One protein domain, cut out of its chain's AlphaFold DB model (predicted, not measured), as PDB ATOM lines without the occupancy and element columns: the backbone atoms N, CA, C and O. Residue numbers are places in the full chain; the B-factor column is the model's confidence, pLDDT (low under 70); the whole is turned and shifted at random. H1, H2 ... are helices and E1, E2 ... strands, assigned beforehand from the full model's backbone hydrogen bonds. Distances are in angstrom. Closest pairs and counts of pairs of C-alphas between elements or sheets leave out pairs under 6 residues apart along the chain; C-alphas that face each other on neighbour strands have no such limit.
ATOM      1  N   THR A  27      19.791  11.800 115.775       87.69
ATOM      2  CA  THR A  27      18.908  12.355 116.809       87.69
ATOM      3  C   THR A  27      19.535  12.186 118.192       87.69
ATOM      4  O   THR A  27      19.624  13.155 118.938       87.69
ATOM      5  N   ASP A  28      20.030  10.988 118.524       89.94
ATOM      6  CA  ASP A  28      20.630  10.697 119.835       89.94
ATOM      7  C   ASP A  28      21.954  11.457 120.042       89.94
ATOM      8  O   ASP A  28      22.194  12.011 121.117       89.94
ATOM      9  N   ASP A  29      22.792  11.554 119.003       91.38
ATOM     10  CA  ASP A  29      24.023  12.364 119.026       91.38
ATOM     11  C   ASP A  29      23.714  13.862 119.225       91.38
ATOM     12  O   ASP A  29      24.341  14.528 120.054       91.38
ATOM     13  N   ALA A  30      22.700  14.394 118.535       93.31
ATOM     14  CA  ALA A  30      22.242  15.769 118.716       93.31
ATOM     15  C   ALA A  30      21.637  16.010 120.116       93.31
ATOM     16  O   ALA A  30      21.955  17.021 120.749       93.31
ATOM     17  N   VAL A  31      20.850  15.065 120.649       94.19
ATOM     18  CA  VAL A  31      20.305  15.109 122.018       94.19
ATOM     19  C   VAL A  31      21.422  15.135 123.061       94.19
ATOM     20  O   VAL A  31      21.379  15.972 123.965       94.19
ATOM     21  N   GLU A  32      22.442  14.279 122.952       94.31
ATOM     22  CA  GLU A  32      23.557  14.256 123.910       94.31
ATOM     23  C   GLU A  32      24.458  15.497 123.795       94.31
ATOM     24  O   GLU A  32      24.851  16.064 124.821       94.31
ATOM     25  N   LYS A  33      24.701  16.017 122.583       95.12
ATOM     26  CA  LYS A  33      25.349  17.329 122.384       95.12
ATOM     27  C   LYS A  33      24.564  18.459 123.049       95.12
ATOM     28  O   LYS A  33      25.143  19.270 123.776       95.12
ATOM     29  N   ALA A  34      23.248  18.511 122.838       95.88
ATOM     30  CA  ALA A  34      22.370  19.516 123.430       95.88
ATOM     31  C   ALA A  34      22.340  19.413 124.962       95.88
ATOM     32  O   ALA A  34      22.454  20.424 125.656       95.88
ATOM     33  N   ARG A  35      22.258  18.188 125.491       95.81
ATOM     34  CA  ARG A  35      22.313  17.861 126.921       95.81
ATOM     35  C   ARG A  35      23.630  18.327 127.539       95.81
ATOM     36  O   ARG A  35      23.602  19.064 128.525       95.81
ATOM     37  N   ALA A  36      24.775  17.989 126.946       96.19
ATOM     38  CA  ALA A  36      26.090  18.442 127.406       96.19
ATOM     39  C   ALA A  36      26.212  19.979 127.393       96.19
ATOM     40  O   ALA A  36      26.598  20.583 128.399       96.19
ATOM     41  N   TYR A  37      25.804  20.620 126.293       96.81
ATOM     42  CA  TYR A  37      25.806  22.078 126.147       96.81
ATOM     43  C   TYR A  37      24.903  22.769 127.181       96.81
ATOM     44  O   TYR A  37      25.285  23.805 127.741       96.81
ATOM     45  N   ALA A  38      23.734  22.192 127.480       94.69
ATOM     46  CA  ALA A  38      22.844  22.677 128.526       94.69
ATOM     47  C   ALA A  38      23.510  22.585 129.901       94.69
ATOM     48  O   ALA A  38      23.584  23.585 130.606       94.69
ATOM     49  N   LEU A  39      24.037  21.419 130.270       94.50
ATOM     50  CA  LEU A  39      24.602  21.131 131.596       94.50
ATOM     51  C   LEU A  39      25.869  21.919 131.939       94.50
ATOM     52  O   LEU A  39      26.162  22.132 133.122       94.50
ATOM     53  N   GLU A  40      26.618  22.344 130.921       95.38
ATOM     54  CA  GLU A  40      27.741  23.270 131.066       95.38
ATOM     55  C   GLU A  40      27.272  24.683 131.457       95.38
ATOM     56  O   GLU A  40      27.985  25.384 132.184       95.38
ATOM     57  N   ARG A  41      26.090  25.102 130.988       92.38
ATOM     58  CA  ARG A  41      25.543  26.461 131.151       92.38
ATOM     59  C   ARG A  41      24.551  26.566 132.313       92.38
ATOM     60  O   ARG A  41      24.549  27.585 132.989       92.38
ATOM     61  N   THR A  42      23.815  25.498 132.622       89.94
ATOM     62  CA  THR A  42      22.845  25.400 133.729       89.94
ATOM     63  C   THR A  42      23.495  25.008 135.067       89.94
ATOM     64  O   THR A  42      23.086  24.061 135.745       89.94
ATOM     65  N   LYS A  43      24.587  25.688 135.439       89.19
ATOM     66  CA  LYS A  43      25.305  25.477 136.720       89.19
ATOM     67  C   LYS A  43      24.640  26.191 137.910       89.19
ATOM     68  O   LYS A  43      24.989  25.927 139.053       89.19
ATOM     69  N   ASP A  44      23.707  27.084 137.606       88.12
ATOM     70  CA  ASP A  44      22.775  27.805 138.477       88.12
ATOM     71  C   ASP A  44      21.584  26.945 138.945       88.12
ATOM     72  O   ASP A  44      21.071  27.152 140.044       88.12
ATOM     73  N   LEU A  45      21.151  25.971 138.136       87.75
ATOM     74  CA  LEU A  45      20.039  25.081 138.475       87.75
ATOM     75  C   LEU A  45      20.386  24.113 139.617       87.75
ATOM     76  O   LEU A  45      21.510  23.626 139.740       87.75
ATOM     77  N   THR A  46      19.387  23.764 140.432       87.88
ATOM     78  CA  THR A  46      19.570  22.789 141.520       87.88
ATOM     79  C   THR A  46      19.847  21.388 140.972       87.88
ATOM     80  O   THR A  46      19.385  21.028 139.888       87.88
ATOM     81  N   GLU A  47      20.561  20.548 141.725       89.25
ATOM     82  CA  GLU A  47      20.924  19.214 141.233       89.25
ATOM     83  C   GLU A  47      19.716  18.325 140.857       89.25
ATOM     84  O   GLU A  47      19.816  17.648 139.839       89.25
ATOM     85  N   PRO A  48      18.538  18.373 141.521       87.31
ATOM     86  CA  PRO A  48      17.318  17.729 141.017       87.31
ATOM     87  C   PRO A  48      16.860  18.225 139.633       87.31
ATOM     88  O   PRO A  48      16.442  17.422 138.804       87.31
ATOM     89  N   GLN A  49      16.977  19.524 139.339       87.12
ATOM     90  CA  GLN A  49      16.630  20.097 138.029       87.12
ATOM     91  C   GLN A  49      17.681  19.738 136.965       87.12
ATOM     92  O   GLN A  49      17.332  19.379 135.842       87.12
ATOM     93  N   ARG A  50      18.969  19.725 137.328       90.19
ATOM     94  CA  ARG A  50      20.055  19.230 136.460       90.19
ATOM     95  C   ARG A  50      19.979  17.710 136.249       90.19
ATOM     96  O   ARG A  50      20.413  17.226 135.207       90.19
ATOM     97  N   ASN A  51      19.401  16.974 137.198       91.19
ATOM     98  CA  ASN A  51      19.067  15.553 137.095       91.19
ATOM     99  C   ASN A  51      17.806  15.311 136.260       91.19
ATOM    100  O   ASN A  51      17.746  14.293 135.585       91.19
ATOM    101  N   PHE A  52      16.844  16.235 136.179       91.38
ATOM    102  CA  PHE A  52      15.806  16.130 135.144       91.38
ATOM    103  C   PHE A  52      16.462  16.035 133.756       91.38
ATOM    104  O   PHE A  52      16.099  15.190 132.949       91.38
ATOM    105  N   ILE A  53      17.550  16.774 133.533       91.06
ATOM    106  CA  ILE A  53      18.343  16.712 132.300       91.06
ATOM    107  C   ILE A  53      19.201  15.403 132.202       91.06
ATOM    108  O   ILE A  53      19.737  15.141 131.129       91.06
ATOM    109  N   ARG A  54      19.320  14.526 133.239       91.62
ATOM    110  CA  ARG A  54      20.178  13.263 133.288       91.62
ATOM    111  C   ARG A  54      19.421  11.791 133.712       91.62
ATOM    112  O   ARG A  54      19.694  10.209 134.868       91.62
ATOM    113  N   TYR A  55      18.433  12.131 132.736       91.69
ATOM    114  CA  TYR A  55      17.694  11.235 131.779       91.69
ATOM    115  C   TYR A  55      16.622  11.826 130.874       91.69
ATOM    116  O   TYR A  55      16.473  11.280 129.782       91.69
ATOM    117  N   ALA A  56      15.865  12.860 131.264       90.88
ATOM    118  CA  ALA A  56      14.624  13.175 130.547       90.88
ATOM    119  C   ALA A  56      14.879  13.447 129.059       90.88
ATOM    120  O   ALA A  56      15.733  14.267 128.694       90.88
ATOM    121  N   THR A  57      14.141  12.729 128.216       91.88
ATOM    122  CA  THR A  57      14.090  12.950 126.775       91.88
ATOM    123  C   THR A  57      13.556  14.364 126.534       91.88
ATOM    124  O   THR A  57      12.502  14.693 127.086       91.88
ATOM    125  N   PRO A  58      14.265  15.221 125.783       93.31
ATOM    126  CA  PRO A  58      13.738  16.528 125.420       93.31
ATOM    127  C   PRO A  58      12.532  16.389 124.486       93.31
ATOM    128  O   PRO A  58      12.454  15.459 123.683       93.31
ATOM    129  N   GLU A  59      11.629  17.363 124.532       92.50
ATOM    130  CA  GLU A  59      10.780  17.653 123.378       92.50
ATOM    131  C   GLU A  59      11.660  18.258 122.276       92.50
ATOM    132  O   GLU A  59      12.547  19.067 122.558       92.50
ATOM    133  N   ILE A  60      11.422  17.872 121.023       92.44
ATOM    134  CA  ILE A  60      12.155  18.396 119.866       92.44
ATOM    135  C   ILE A  60      11.202  19.283 119.071       92.44
ATOM    136  O   ILE A  60      10.135  18.831 118.654       92.44
ATOM    137  N   TRP A  61      11.559  20.553 118.903       91.19
ATOM    138  CA  TRP A  61      10.818  21.512 118.082       91.19
ATOM    139  C   TRP A  61      11.685  21.899 116.883       91.19
ATOM    140  O   TRP A  61      12.843  22.270 117.068       91.19
ATOM    141  N   GLU A  62      11.139  21.834 115.673       89.62
ATOM    142  CA  GLU A  62      11.891  22.042 114.432       89.62
ATOM    143  C   GLU A  62      11.196  23.050 113.518       89.62
ATOM    144  O   GLU A  62       9.966  23.055 113.430       89.62
ATOM    145  N   ASP A  63      11.979  23.870 112.816       86.88
ATOM    146  CA  ASP A  63      11.486  24.797 111.793       86.88
ATOM    147  C   ASP A  63      12.454  24.881 110.595       86.88
ATOM    148  O   ASP A  63      13.665  24.676 110.736       86.88
ATOM    149  N   GLU A  64      11.926  25.160 109.405       84.94
ATOM    150  CA  GLU A  64      12.707  25.266 108.165       84.94
ATOM    151  C   GLU A  64      13.379  26.650 108.107       84.94
ATOM    152  O   GLU A  64      12.693  27.670 108.100       84.94
ATOM    153  N   ILE A  65      14.717  26.727 108.038       80.75
ATOM    154  CA  ILE A  65      15.425  28.031 108.030       80.75
ATOM    155  C   ILE A  65      15.255  28.749 106.680       80.75
ATOM    156  O   ILE A  65      15.165  29.976 106.625       80.75
ATOM    157  N   PHE A  66      15.180  27.987 105.583       80.44
ATOM    158  CA  PHE A  66      14.997  28.502 104.222       80.44
ATOM    159  C   PHE A  66      13.897  27.724 103.465       80.44
ATOM    160  O   PHE A  66      14.198  27.000 102.516       80.44
ATOM    161  N   PRO A  67      12.612  27.853 103.858       76.81
ATOM    162  CA  PRO A  67      11.511  27.058 103.299       76.81
ATOM    163  C   PRO A  67      11.143  27.424 101.852       76.81
ATOM    164  O   PRO A  67      10.459  26.654 101.172       76.81
ATOM    165  N   TYR A  68      11.579  28.591 101.368       82.69
ATOM    166  CA  TYR A  68      11.209  29.161 100.074       82.69
ATOM    167  C   TYR A  68      12.431  29.487  99.217       82.69
ATOM    168  O   TYR A  68      13.503  29.808  99.727       82.69
ATOM    169  N   GLN A  69      12.253  29.420  97.898       79.56
ATOM    170  CA  GLN A  69      13.291  29.771  96.934       79.56
ATOM    171  C   GLN A  69      13.582  31.280  96.987       79.56
ATOM    172  O   GLN A  69      12.660  32.072  97.214       79.56
ATOM    173  N   PRO A  70      14.836  31.713  96.752       75.12
ATOM    174  CA  PRO A  70      15.143  33.132  96.626       75.12
ATOM    175  C   PRO A  70      14.335  33.737  95.471       75.12
ATOM    176  O   PRO A  70      14.256  33.154  94.388       75.12
ATOM    177  N   MET A  71      13.740  34.912  95.691       76.62
ATOM    178  CA  MET A  71      12.984  35.601  94.644       76.62
ATOM    179  C   MET A  71      13.892  35.916  93.454       76.62
ATOM    180  O   MET A  71      14.894  36.616  93.596       76.62
ATOM    181  N   ALA A  72      13.516  35.428  92.272       73.31
ATOM    182  CA  ALA A  72      14.168  35.811  91.032       73.31
ATOM    183  C   ALA A  72      13.920  37.300  90.749       73.31
ATOM    184  O   ALA A  72      12.780  37.771  90.809       73.31
ATOM    185  N   PHE A  73      14.984  38.030  90.420       76.25
ATOM    186  CA  PHE A  73      14.868  39.385  89.891       76.25
ATOM    187  C   PHE A  73      14.263  39.356  88.483       76.25
ATOM    188  O   PHE A  73      14.574  38.471  87.682       76.25
ATOM    189  N   GLU A  74      13.425  40.341  88.173       75.88
ATOM    190  CA  GLU A  74      12.921  40.566  86.815       75.88
ATOM    191  C   GLU A  74      13.998  41.290  85.965       75.88
ATOM    192  O   GLU A  74      15.048  41.680  86.481       75.88
ATOM    193  N   GLU A  75      13.769  41.443  84.653       74.38
ATOM    194  CA  GLU A  75      14.771  41.780  83.608       74.38
ATOM    195  C   GLU A  75      15.726  42.952  83.933       74.38
ATOM    196  O   GLU A  75      16.872  42.969  83.488       74.38
ATOM    197  N   TYR A  76      15.288  43.902  84.764       75.88
ATOM    198  CA  TYR A  76      16.061  45.074  85.188       75.88
ATOM    199  C   TYR A  76      16.391  45.049  86.690       75.88
ATOM    200  O   TYR A  76      16.187  46.047  87.381       75.88
ATOM    201  N   ALA A  77      16.839  43.899  87.203       77.44
ATOM    202  CA  ALA A  77      17.370  43.696  88.560       77.44
ATOM    203  C   ALA A  77      16.459  44.167  89.721       77.44
ATOM    204  O   ALA A  77      16.941  44.509  90.801       77.44
ATOM    205  N   HIS A  78      15.141  44.181  89.514       75.44
ATOM    206  CA  HIS A  78      14.153  44.578  90.522       75.44
ATOM    207  C   HIS A  78      13.279  43.398  90.949       75.44
ATOM    208  O   HIS A  78      13.134  42.411  90.227       75.44
ATOM    209  N   LEU A  79      12.709  43.504  92.150       72.62
ATOM    210  CA  LEU A  79      11.696  42.568  92.627       72.62
ATOM    211  C   LEU A  79      10.362  42.805  91.891       72.62
ATOM    212  O   LEU A  79      10.083  43.950  91.513       72.62
ATOM    213  N   PRO A  80       9.520  41.767  91.718       70.50
ATOM    214  CA  PRO A  80       8.206  41.902  91.093       70.50
ATOM    215  C   PRO A  80       7.357  42.992  91.754       70.50
ATOM    216  O   PRO A  80       7.290  43.065  92.979       70.50
ATOM    217  N   ARG A  81       6.642  43.805  90.965       67.00
ATOM    218  CA  ARG A  81       5.781  44.876  91.518       67.00
ATOM    219  C   ARG A  81       4.639  44.345  92.391       67.00
ATOM    220  O   ARG A  81       4.265  44.993  93.363       67.00
ATOM    221  N   ASN A  82       4.126  43.158  92.069       64.62
ATOM    222  CA  ASN A  82       2.999  42.529  92.748       64.62
ATOM    223  C   ASN A  82       3.479  41.379  93.653       64.62
ATOM    224  O   ASN A  82       3.189  40.211  93.404       64.62
ATOM    225  N   LEU A  83       4.225  41.706  94.716       60.69
ATOM    226  CA  LEU A  83       4.676  40.721  95.720       60.69
ATOM    227  C   LEU A  83       3.521  40.042  96.483       60.69
ATOM    228  O   LEU A  83       3.736  39.024  97.127       60.69
ATOM    229  N   GLN A  84       2.314  40.607  96.423       59.69
ATOM    230  CA  GLN A  84       1.115  40.099  97.096       59.69
ATOM    231  C   GLN A  84       0.372  39.026  96.278       59.69
ATOM    232  O   GLN A  84      -0.365  38.239  96.862       59.69
ATOM    233  N   ASP A  85       0.606  38.953  94.960       61.25
ATOM    234  CA  ASP A  85      -0.110  38.045  94.044       61.25
ATOM    235  C   ASP A  85       0.675  36.754  93.724       61.25
ATOM    236  O   ASP A  85       0.158  35.854  93.062       61.25
ATOM    237  N   LYS A  86       1.946  36.662  94.145       64.75
ATOM    238  CA  LYS A  86       2.829  35.510  93.900       64.75
ATOM    239  C   LYS A  86       3.085  34.765  95.214       64.75
ATOM    240  O   LYS A  86       3.878  35.225  96.031       64.75
ATOM    241  N   GLU A  87       2.464  33.597  95.396       68.38
ATOM    242  CA  GLU A  87       2.833  32.695  96.495       68.38
ATOM    243  C   GLU A  87       4.323  32.301  96.391       68.38
ATOM    244  O   GLU A  87       4.802  31.986  95.294       68.38
ATOM    245  N   PRO A  88       5.085  32.310  97.500       72.38
ATOM    246  CA  PRO A  88       6.500  31.971  97.468       72.38
ATOM    247  C   PRO A  88       6.692  30.472  97.201       72.38
ATOM    248  O   PRO A  88       6.213  29.612  97.941       72.38
ATOM    249  N   VAL A  89       7.429  30.148  96.136       79.06
ATOM    250  CA  VAL A  89       7.701  28.760  95.738       79.06
ATOM    251  C   VAL A  89       8.553  28.079  96.812       79.06
ATOM    252  O   VAL A  89       9.658  28.540  97.105       79.06
ATOM    253  N   LYS A  90       8.073  26.969  97.390       78.44
ATOM    254  CA  LYS A  90       8.864  26.173  98.345       78.44
ATOM    255  C   LYS A  90      10.174  25.676  97.717       78.44
ATOM    256  O   LYS A  90      10.223  25.344  96.531       78.44
ATOM    257  N   ALA A  91      11.239  25.612  98.512       74.50
ATOM    258  CA  ALA A  91      12.555  25.151  98.074       74.50
ATOM    259  C   ALA A  91      12.760  23.658  98.412       74.50
ATOM    260  O   ALA A  91      13.082  23.339  99.554       74.50
ATOM    261  N   PRO A  92      12.626  22.718  97.454       66.56
ATOM    262  CA  PRO A  92      12.648  21.276  97.738       66.56
ATOM    263  C   PRO A  92      14.048  20.699  98.029       66.56
ATOM    264  O   PRO A  92      14.191  19.485  98.114       66.56
ATOM    265  N   TYR A  93      15.076  21.548  98.139       64.19
ATOM    266  CA  TYR A  93      16.485  21.160  98.298       64.19
ATOM    267  C   TYR A  93      17.189  21.878  99.467       64.19
ATOM    268  O   TYR A  93      18.414  21.851  99.557       64.19
ATOM    269  N   HIS A  94      16.438  22.560 100.339       65.00
ATOM    270  CA  HIS A  94      16.977  23.232 101.523       65.00
ATOM    271  C   HIS A  94      16.632  22.426 102.781       65.00
ATOM    272  O   HIS A  94      15.663  22.714 103.475       65.00
ATOM    273  N   ASP A  95      17.445  21.413 103.085       69.81
ATOM    274  CA  ASP A  95      17.282  20.554 104.270       69.81
ATOM    275  C   ASP A  95      17.924  21.124 105.549       69.81
ATOM    276  O   ASP A  95      18.169  20.383 106.495       69.81
ATOM    277  N   PHE A  96      18.208  22.431 105.600       83.00
ATOM    278  CA  PHE A  96      18.811  23.069 106.774       83.00
ATOM    279  C   PHE A  96      17.732  23.521 107.772       83.00
ATOM    280  O   PHE A  96      16.966  24.455 107.508       83.00
ATOM    281  N   MET A  97      17.681  22.839 108.916       87.44
ATOM    282  CA  MET A  97      16.662  22.986 109.959       87.44
ATOM    283  C   MET A  97      17.194  23.744 111.175       87.44
ATOM    284  O   MET A  97      18.355  23.592 111.566       87.44
ATOM    285  N   ALA A  98      16.313  24.502 111.825       90.75
ATOM    286  CA  ALA A  98      16.498  24.997 113.183       90.75
ATOM    287  C   ALA A  98      15.820  24.024 114.158       90.75
ATOM    288  O   ALA A  98      14.643  24.186 114.485       90.75
ATOM    289  N   SER A  99      16.552  23.009 114.617       92.50
ATOM    290  CA  SER A  99      16.051  22.040 115.600       92.50
ATOM    291  C   SER A  99      16.452  22.469 117.016       92.50
ATOM    292  O   SER A  99      17.614  22.791 117.284       92.50
ATOM    293  N   SER A 100      15.478  22.509 117.923       94.25
ATOM    294  CA  SER A 100      15.618  22.965 119.308       94.25
ATOM    295  C   SER A 100      15.198  21.877 120.289       94.25
ATOM    296  O   SER A 100      14.097  21.334 120.189       94.25
ATOM    297  N   PHE A 101      16.046  21.608 121.279       95.56
ATOM    298  CA  PHE A 101      15.794  20.634 122.339       95.56
ATOM    299  C   PHE A 101      15.260  21.334 123.587       95.56
ATOM    300  O   PHE A 101      15.897  22.250 124.116       95.56
ATOM    301  N   VAL A 102      14.088  20.909 124.050       94.31
ATOM    302  CA  VAL A 102      13.326  21.550 125.124       94.31
ATOM    303  C   VAL A 102      13.184  20.592 126.304       94.31
ATOM    304  O   VAL A 102      12.575  19.530 126.196       94.31
ATOM    305  N   TRP A 103      13.704  20.994 127.462       93.75
ATOM    306  CA  TRP A 103      13.418  20.350 128.742       93.75
ATOM    307  C   TRP A 103      12.467  21.213 129.565       93.75
ATOM    308  O   TRP A 103      12.628  22.431 129.631       93.75
ATOM    309  N   ASN A 104      11.539  20.566 130.269       89.94
ATOM    310  CA  ASN A 104      10.554  21.202 131.145       89.94
ATOM    311  C   ASN A 104      10.732  20.735 132.611       89.94
ATOM    312  O   ASN A 104       9.930  19.929 133.086       89.94
ATOM    313  N   PRO A 105      11.784  21.171 133.346       86.75
ATOM    314  CA  PRO A 105      12.034  20.690 134.705       86.75
ATOM    315  C   PRO A 105      10.903  21.082 135.675       86.75
ATOM    316  O   PRO A 105      10.517  22.256 135.733       86.75
ATOM    317  N   PRO A 106      10.378  20.141 136.480       81.00
ATOM    318  CA  PRO A 106       9.258  20.410 137.373       81.00
ATOM    319  C   PRO A 106       9.623  21.452 138.439       81.00
ATOM    320  O   PRO A 106      10.722  21.446 138.995       81.00
ATOM    321  N   GLY A 107       8.684  22.359 138.720       75.19
ATOM    322  CA  GLY A 107       8.854  23.435 139.702       75.19
ATOM    323  C   GLY A 107       9.777  24.586 139.273       75.19
ATOM    324  O   GLY A 107       9.982  25.496 140.069       75.19
ATOM    325  N   LEU A 108      10.326  24.578 138.051       78.81
ATOM    326  CA  LEU A 108      11.232  25.634 137.576       78.81
ATOM    327  C   LEU A 108      10.499  26.877 137.030       78.81
ATOM    328  O   LEU A 108      11.039  27.976 137.067       78.81
ATOM    329  N   GLY A 109       9.271  26.719 136.520       77.31
ATOM    330  CA  GLY A 109       8.466  27.806 135.933       77.31
ATOM    331  C   GLY A 109       8.877  28.231 134.513       77.31
ATOM    332  O   GLY A 109       8.171  29.010 133.871       77.31
ATOM    333  N   TYR A 110       9.985  27.700 133.994       86.06
ATOM    334  CA  TYR A 110      10.454  27.910 132.627       86.06
ATOM    335  C   TYR A 110      11.093  26.650 132.041       86.06
ATOM    336  O   TYR A 110      11.704  25.850 132.752       86.06
ATOM    337  N   SER A 111      10.973  26.503 130.723       90.12
ATOM    338  CA  SER A 111      11.705  25.524 129.930       90.12
ATOM    339  C   SER A 111      13.173  25.910 129.802       90.12
ATOM    340  O   SER A 111      13.514  27.090 129.661       90.12
ATOM    341  N   VAL A 112      14.036  24.902 129.737       92.81
ATOM    342  CA  VAL A 112      15.422  25.029 129.281       92.81
ATOM    343  C   VAL A 112      15.454  24.623 127.810       92.81
ATOM    344  O   VAL A 112      15.228  23.456 127.493       92.81
ATOM    345  N   VAL A 113      15.714  25.577 126.917       94.88
ATOM    346  CA  VAL A 113      15.742  25.363 125.463       94.88
ATOM    347  C   VAL A 113      17.176  25.486 124.957       94.88
ATOM    348  O   VAL A 113      17.804  26.527 125.151       94.88
ATOM    349  N   VAL A 114      17.694  24.466 124.276       96.56
ATOM    350  CA  VAL A 114      18.930  24.569 123.484       96.56
ATOM    351  C   VAL A 114      18.559  24.642 122.011       96.56
ATOM    352  O   VAL A 114      18.032  23.687 121.450       96.56
ATOM    353  N   ILE A 115      18.841  25.788 121.403       95.12
ATOM    354  CA  ILE A 115      18.625  26.074 119.987       95.12
ATOM    355  C   ILE A 115      19.911  25.735 119.234       95.12
ATOM    356  O   ILE A 115      20.996  26.183 119.624       95.12
ATOM    357  N   GLY A 116      19.789  24.994 118.138       94.06
ATOM    358  CA  GLY A 116      20.877  24.727 117.205       94.06
ATOM    359  C   GLY A 116      20.374  24.611 115.771       94.06
ATOM    360  O   GLY A 116      19.209  24.894 115.485       94.06
ATOM    361  N   SER A 117      21.259  24.205 114.869       93.00
ATOM    362  CA  SER A 117      20.928  24.005 113.456       93.00
ATOM    363  C   SER A 117      21.740  22.871 112.847       93.00
ATOM    364  O   SER A 117      22.897  22.689 113.227       93.00
ATOM    365  N   GLY A 118      21.157  22.157 111.887       89.88
ATOM    366  CA  GLY A 118      21.781  21.044 111.167       89.88
ATOM    367  C   GLY A 118      20.949  20.623 109.957       89.88
ATOM    368  O   GLY A 118      20.062  21.356 109.520       89.88
ATOM    369  N   GLU A 119      21.214  19.437 109.415       87.94
ATOM    370  CA  GLU A 119      20.345  18.824 108.403       87.94
ATOM    371  C   GLU A 119      19.004  18.357 109.013       87.94
ATOM    372  O   GLU A 119      18.905  18.129 110.218       87.94
ATOM    373  N   ARG A 120      17.980  18.120 108.180       85.69
ATOM    374  CA  ARG A 120      16.672  17.532 108.565       85.69
ATOM    375  C   ARG A 120      16.771  16.147 109.224       85.69
ATOM    376  O   ARG A 120      15.835  15.679 109.857       85.69
ATOM    377  N   SER A 121      17.909  15.485 109.073       86.31
ATOM    378  CA  SER A 121      18.286  14.236 109.742       86.31
ATOM    379  C   SER A 121      18.897  14.445 111.138       86.31
ATOM    380  O   SER A 121      19.299  13.468 111.757       86.31
ATOM    381  N   MET A 122      19.060  15.696 111.588       88.38
ATOM    382  CA  MET A 122      19.962  16.149 112.662       88.38
ATOM    383  C   MET A 122      21.450  15.826 112.434       88.38
ATOM    384  O   MET A 122      22.290  16.091 113.298       88.38
ATOM    385  N   GLN A 123      21.821  15.328 111.249       87.31
ATOM    386  CA  GLN A 123      23.221  15.172 110.873       87.31
ATOM    387  C   GLN A 123      23.905  16.550 110.866       87.31
ATOM    388  O   GLN A 123      23.344  17.551 110.416       87.31
ATOM    389  N   PHE A 124      25.113  16.597 111.434       89.38
ATOM    390  CA  PHE A 124      25.879  17.827 111.679       89.38
ATOM    391  C   PHE A 124      25.153  18.904 112.512       89.38
ATOM    392  O   PHE A 124      25.543  20.067 112.456       89.38
ATOM    393  N   TRP A 125      24.136  18.549 113.310       94.19
ATOM    394  CA  TRP A 125      23.527  19.506 114.235       94.19
ATOM    395  C   TRP A 125      24.534  19.976 115.295       94.19
ATOM    396  O   TRP A 125      25.195  19.157 115.951       94.19
ATOM    397  N   GLU A 126      24.615  21.296 115.481       94.62
ATOM    398  CA  GLU A 126      25.430  21.941 116.515       94.62
ATOM    399  C   GLU A 126      24.610  22.920 117.387       94.62
ATOM    400  O   GLU A 126      23.778  23.673 116.867       94.62
ATOM    401  N   PRO A 127      24.853  22.954 118.715       96.06
ATOM    402  CA  PRO A 127      24.156  23.841 119.642       96.06
ATOM    403  C   PRO A 127      24.681  25.282 119.558       96.06
ATOM    404  O   PRO A 127      25.815  25.580 119.933       96.06
ATOM    405  N   LEU A 128      23.818  26.209 119.139       93.19
ATOM    406  CA  LEU A 128      24.156  27.625 118.981       93.19
ATOM    407  C   LEU A 128      23.953  28.423 120.275       93.19
ATOM    408  O   LEU A 128      24.795  29.250 120.633       93.19
ATOM    409  N   LYS A 129      22.828  28.214 120.976       93.88
ATOM    410  CA  LYS A 129      22.437  29.033 122.136       93.88
ATOM    411  C   LYS A 129      21.514  28.292 123.104       93.88
ATOM    412  O   LYS A 129      20.595  27.601 122.682       93.88
ATOM    413  N   LEU A 130      21.687  28.535 124.405       94.12
ATOM    414  CA  LEU A 130      20.699  28.188 125.434       94.12
ATOM    415  C   LEU A 130      19.800  29.394 125.751       94.12
ATOM    416  O   LEU A 130      20.276  30.527 125.858       94.12
ATOM    417  N   VAL A 131      18.500  29.145 125.902       92.44
ATOM    418  CA  VAL A 131      17.467  30.128 126.242       92.44
ATOM    419  C   VAL A 131      16.557  29.548 127.323       92.44
ATOM    420  O   VAL A 131      16.078  28.423 127.206       92.44
ATOM    421  N   TYR A 132      16.276  30.334 128.361       89.88
ATOM    422  CA  TYR A 132      15.199  30.041 129.302       89.88
ATOM    423  C   TYR A 132      13.890  30.620 128.754       89.88
ATOM    424  O   TYR A 132      13.817  31.820 128.480       89.88
ATOM    425  N   LYS A 133      12.867  29.780 128.557       85.56
ATOM    426  CA  LYS A 133      11.565  30.186 128.002       85.56
ATOM    427  C   LYS A 133      10.467  29.907 129.020       85.56
ATOM    428  O   LYS A 133      10.159  28.754 129.294       85.56
ATOM    429  N   THR A 134       9.866  30.947 129.586       75.56
ATOM    430  CA  THR A 134       8.726  30.800 130.496       75.56
ATOM    431  C   THR A 134       7.524  30.218 129.756       75.56
ATOM    432  O   THR A 134       6.967  30.840 128.853       75.56
ATOM    433  N   THR A 135       7.082  29.025 130.155       59.94
ATOM    434  CA  THR A 135       5.819  28.429 129.699       59.94
ATOM    435  C   THR A 135       4.654  29.001 130.498       59.94
ATOM    436  O   THR A 135       3.880  28.265 131.110       59.94
TER     437      THR A 135
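AT A GLANCE: This is residues 27 to 135 of the 290 residues of an uncharacterized protein of Lentisphaeria bacterium (UniProt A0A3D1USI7). A strongly twisted sheet of four antiparallel strands, E1 to E4, has the helix H1 packed slantwise over one face, while its other face is bare of named helices. Beyond one end of the sheet sits the short helix H2, and from the opposite end the long loop of residues 65 to 95 reaches far away, its residues 73 to 78 sticking out free. The printed part has 109 residues, with two named helices and four named strands in the order H1 H2 E1 E2 E3 E4; the sheet's order is E1 - E2 - E3 - E4. The class is mixed, helices and strands, though under half of the residues are in named elements. The whole is loose, with a radius of gyration of the C-alphas of 18.9 A, and spans 62 by 27 by 18 A, the loop making much of the length.

IN THESE COORDINATES: In the sheet, E1 is residues 59 to 64, 17.1 A long from first to last C-alpha; E2 is residues 96 to 103, 22.8 A; E3 is residues 111 to 119, 24.1 A; and E4 is residues 126 to 133, 19.8 A, ending at C-alpha 133 at (11.565, 30.186, 128.002). H1, residues 27 to 41, is 21.2 A long and begins at C-alpha 27 at (18.908, 12.355, 116.809). H2, residues 47 to 52, is 8.5 A long.

HOW THE PARTS SIT: The strands form a meander, each the antiparallel neighbour of the one before, and each successive pair is a hairpin. E1 and E2 stand at 158 degrees, with N 61 and O 100 at 3.0 A, within hydrogen-bond range. E2 and E3 stand at 157 degrees, with N 101 and O 114 within range at 2.9 A. E3 and E4 stand at 154 degrees, with N 113 and O 131 within range at 2.9 A. E4 bends by 52 degrees at residue 129. E1 and E4 are the edge strands and are apart. H1 is on the sheet, making two layers, a helix on one face of a sheet. Its height over the sheet is 8.6 A. It lies over E2, E3 and E4 and runs slantwise to the strands, at 56 degrees to E2 on the local plane. Its closest C-alphas to E4 are those of Ala 34 and Pro 127, 6.0 A apart; to E3, those of Ala 34 and Val 114, 6.1 A. H2 is not on the sheet. H1 and H2 are close but not clearly touching, the closest C-alphas, of Leu 39 and Arg 50, being 6.9 A apart. Every O i to N i+4 pair is within hydrogen-bond range in H2, and 10 of 11 in H1.

THE WHOLE: The C-alphas farthest apart, those of Pro 48 and Glu 75, are 62.3 A apart. The printed part has no cut. The link from E1 to E2, 31 residues, is long. The mean pLDDT of the printed part is 85.0; residues 81 to 87, 92 to 95 and 135 are under 70.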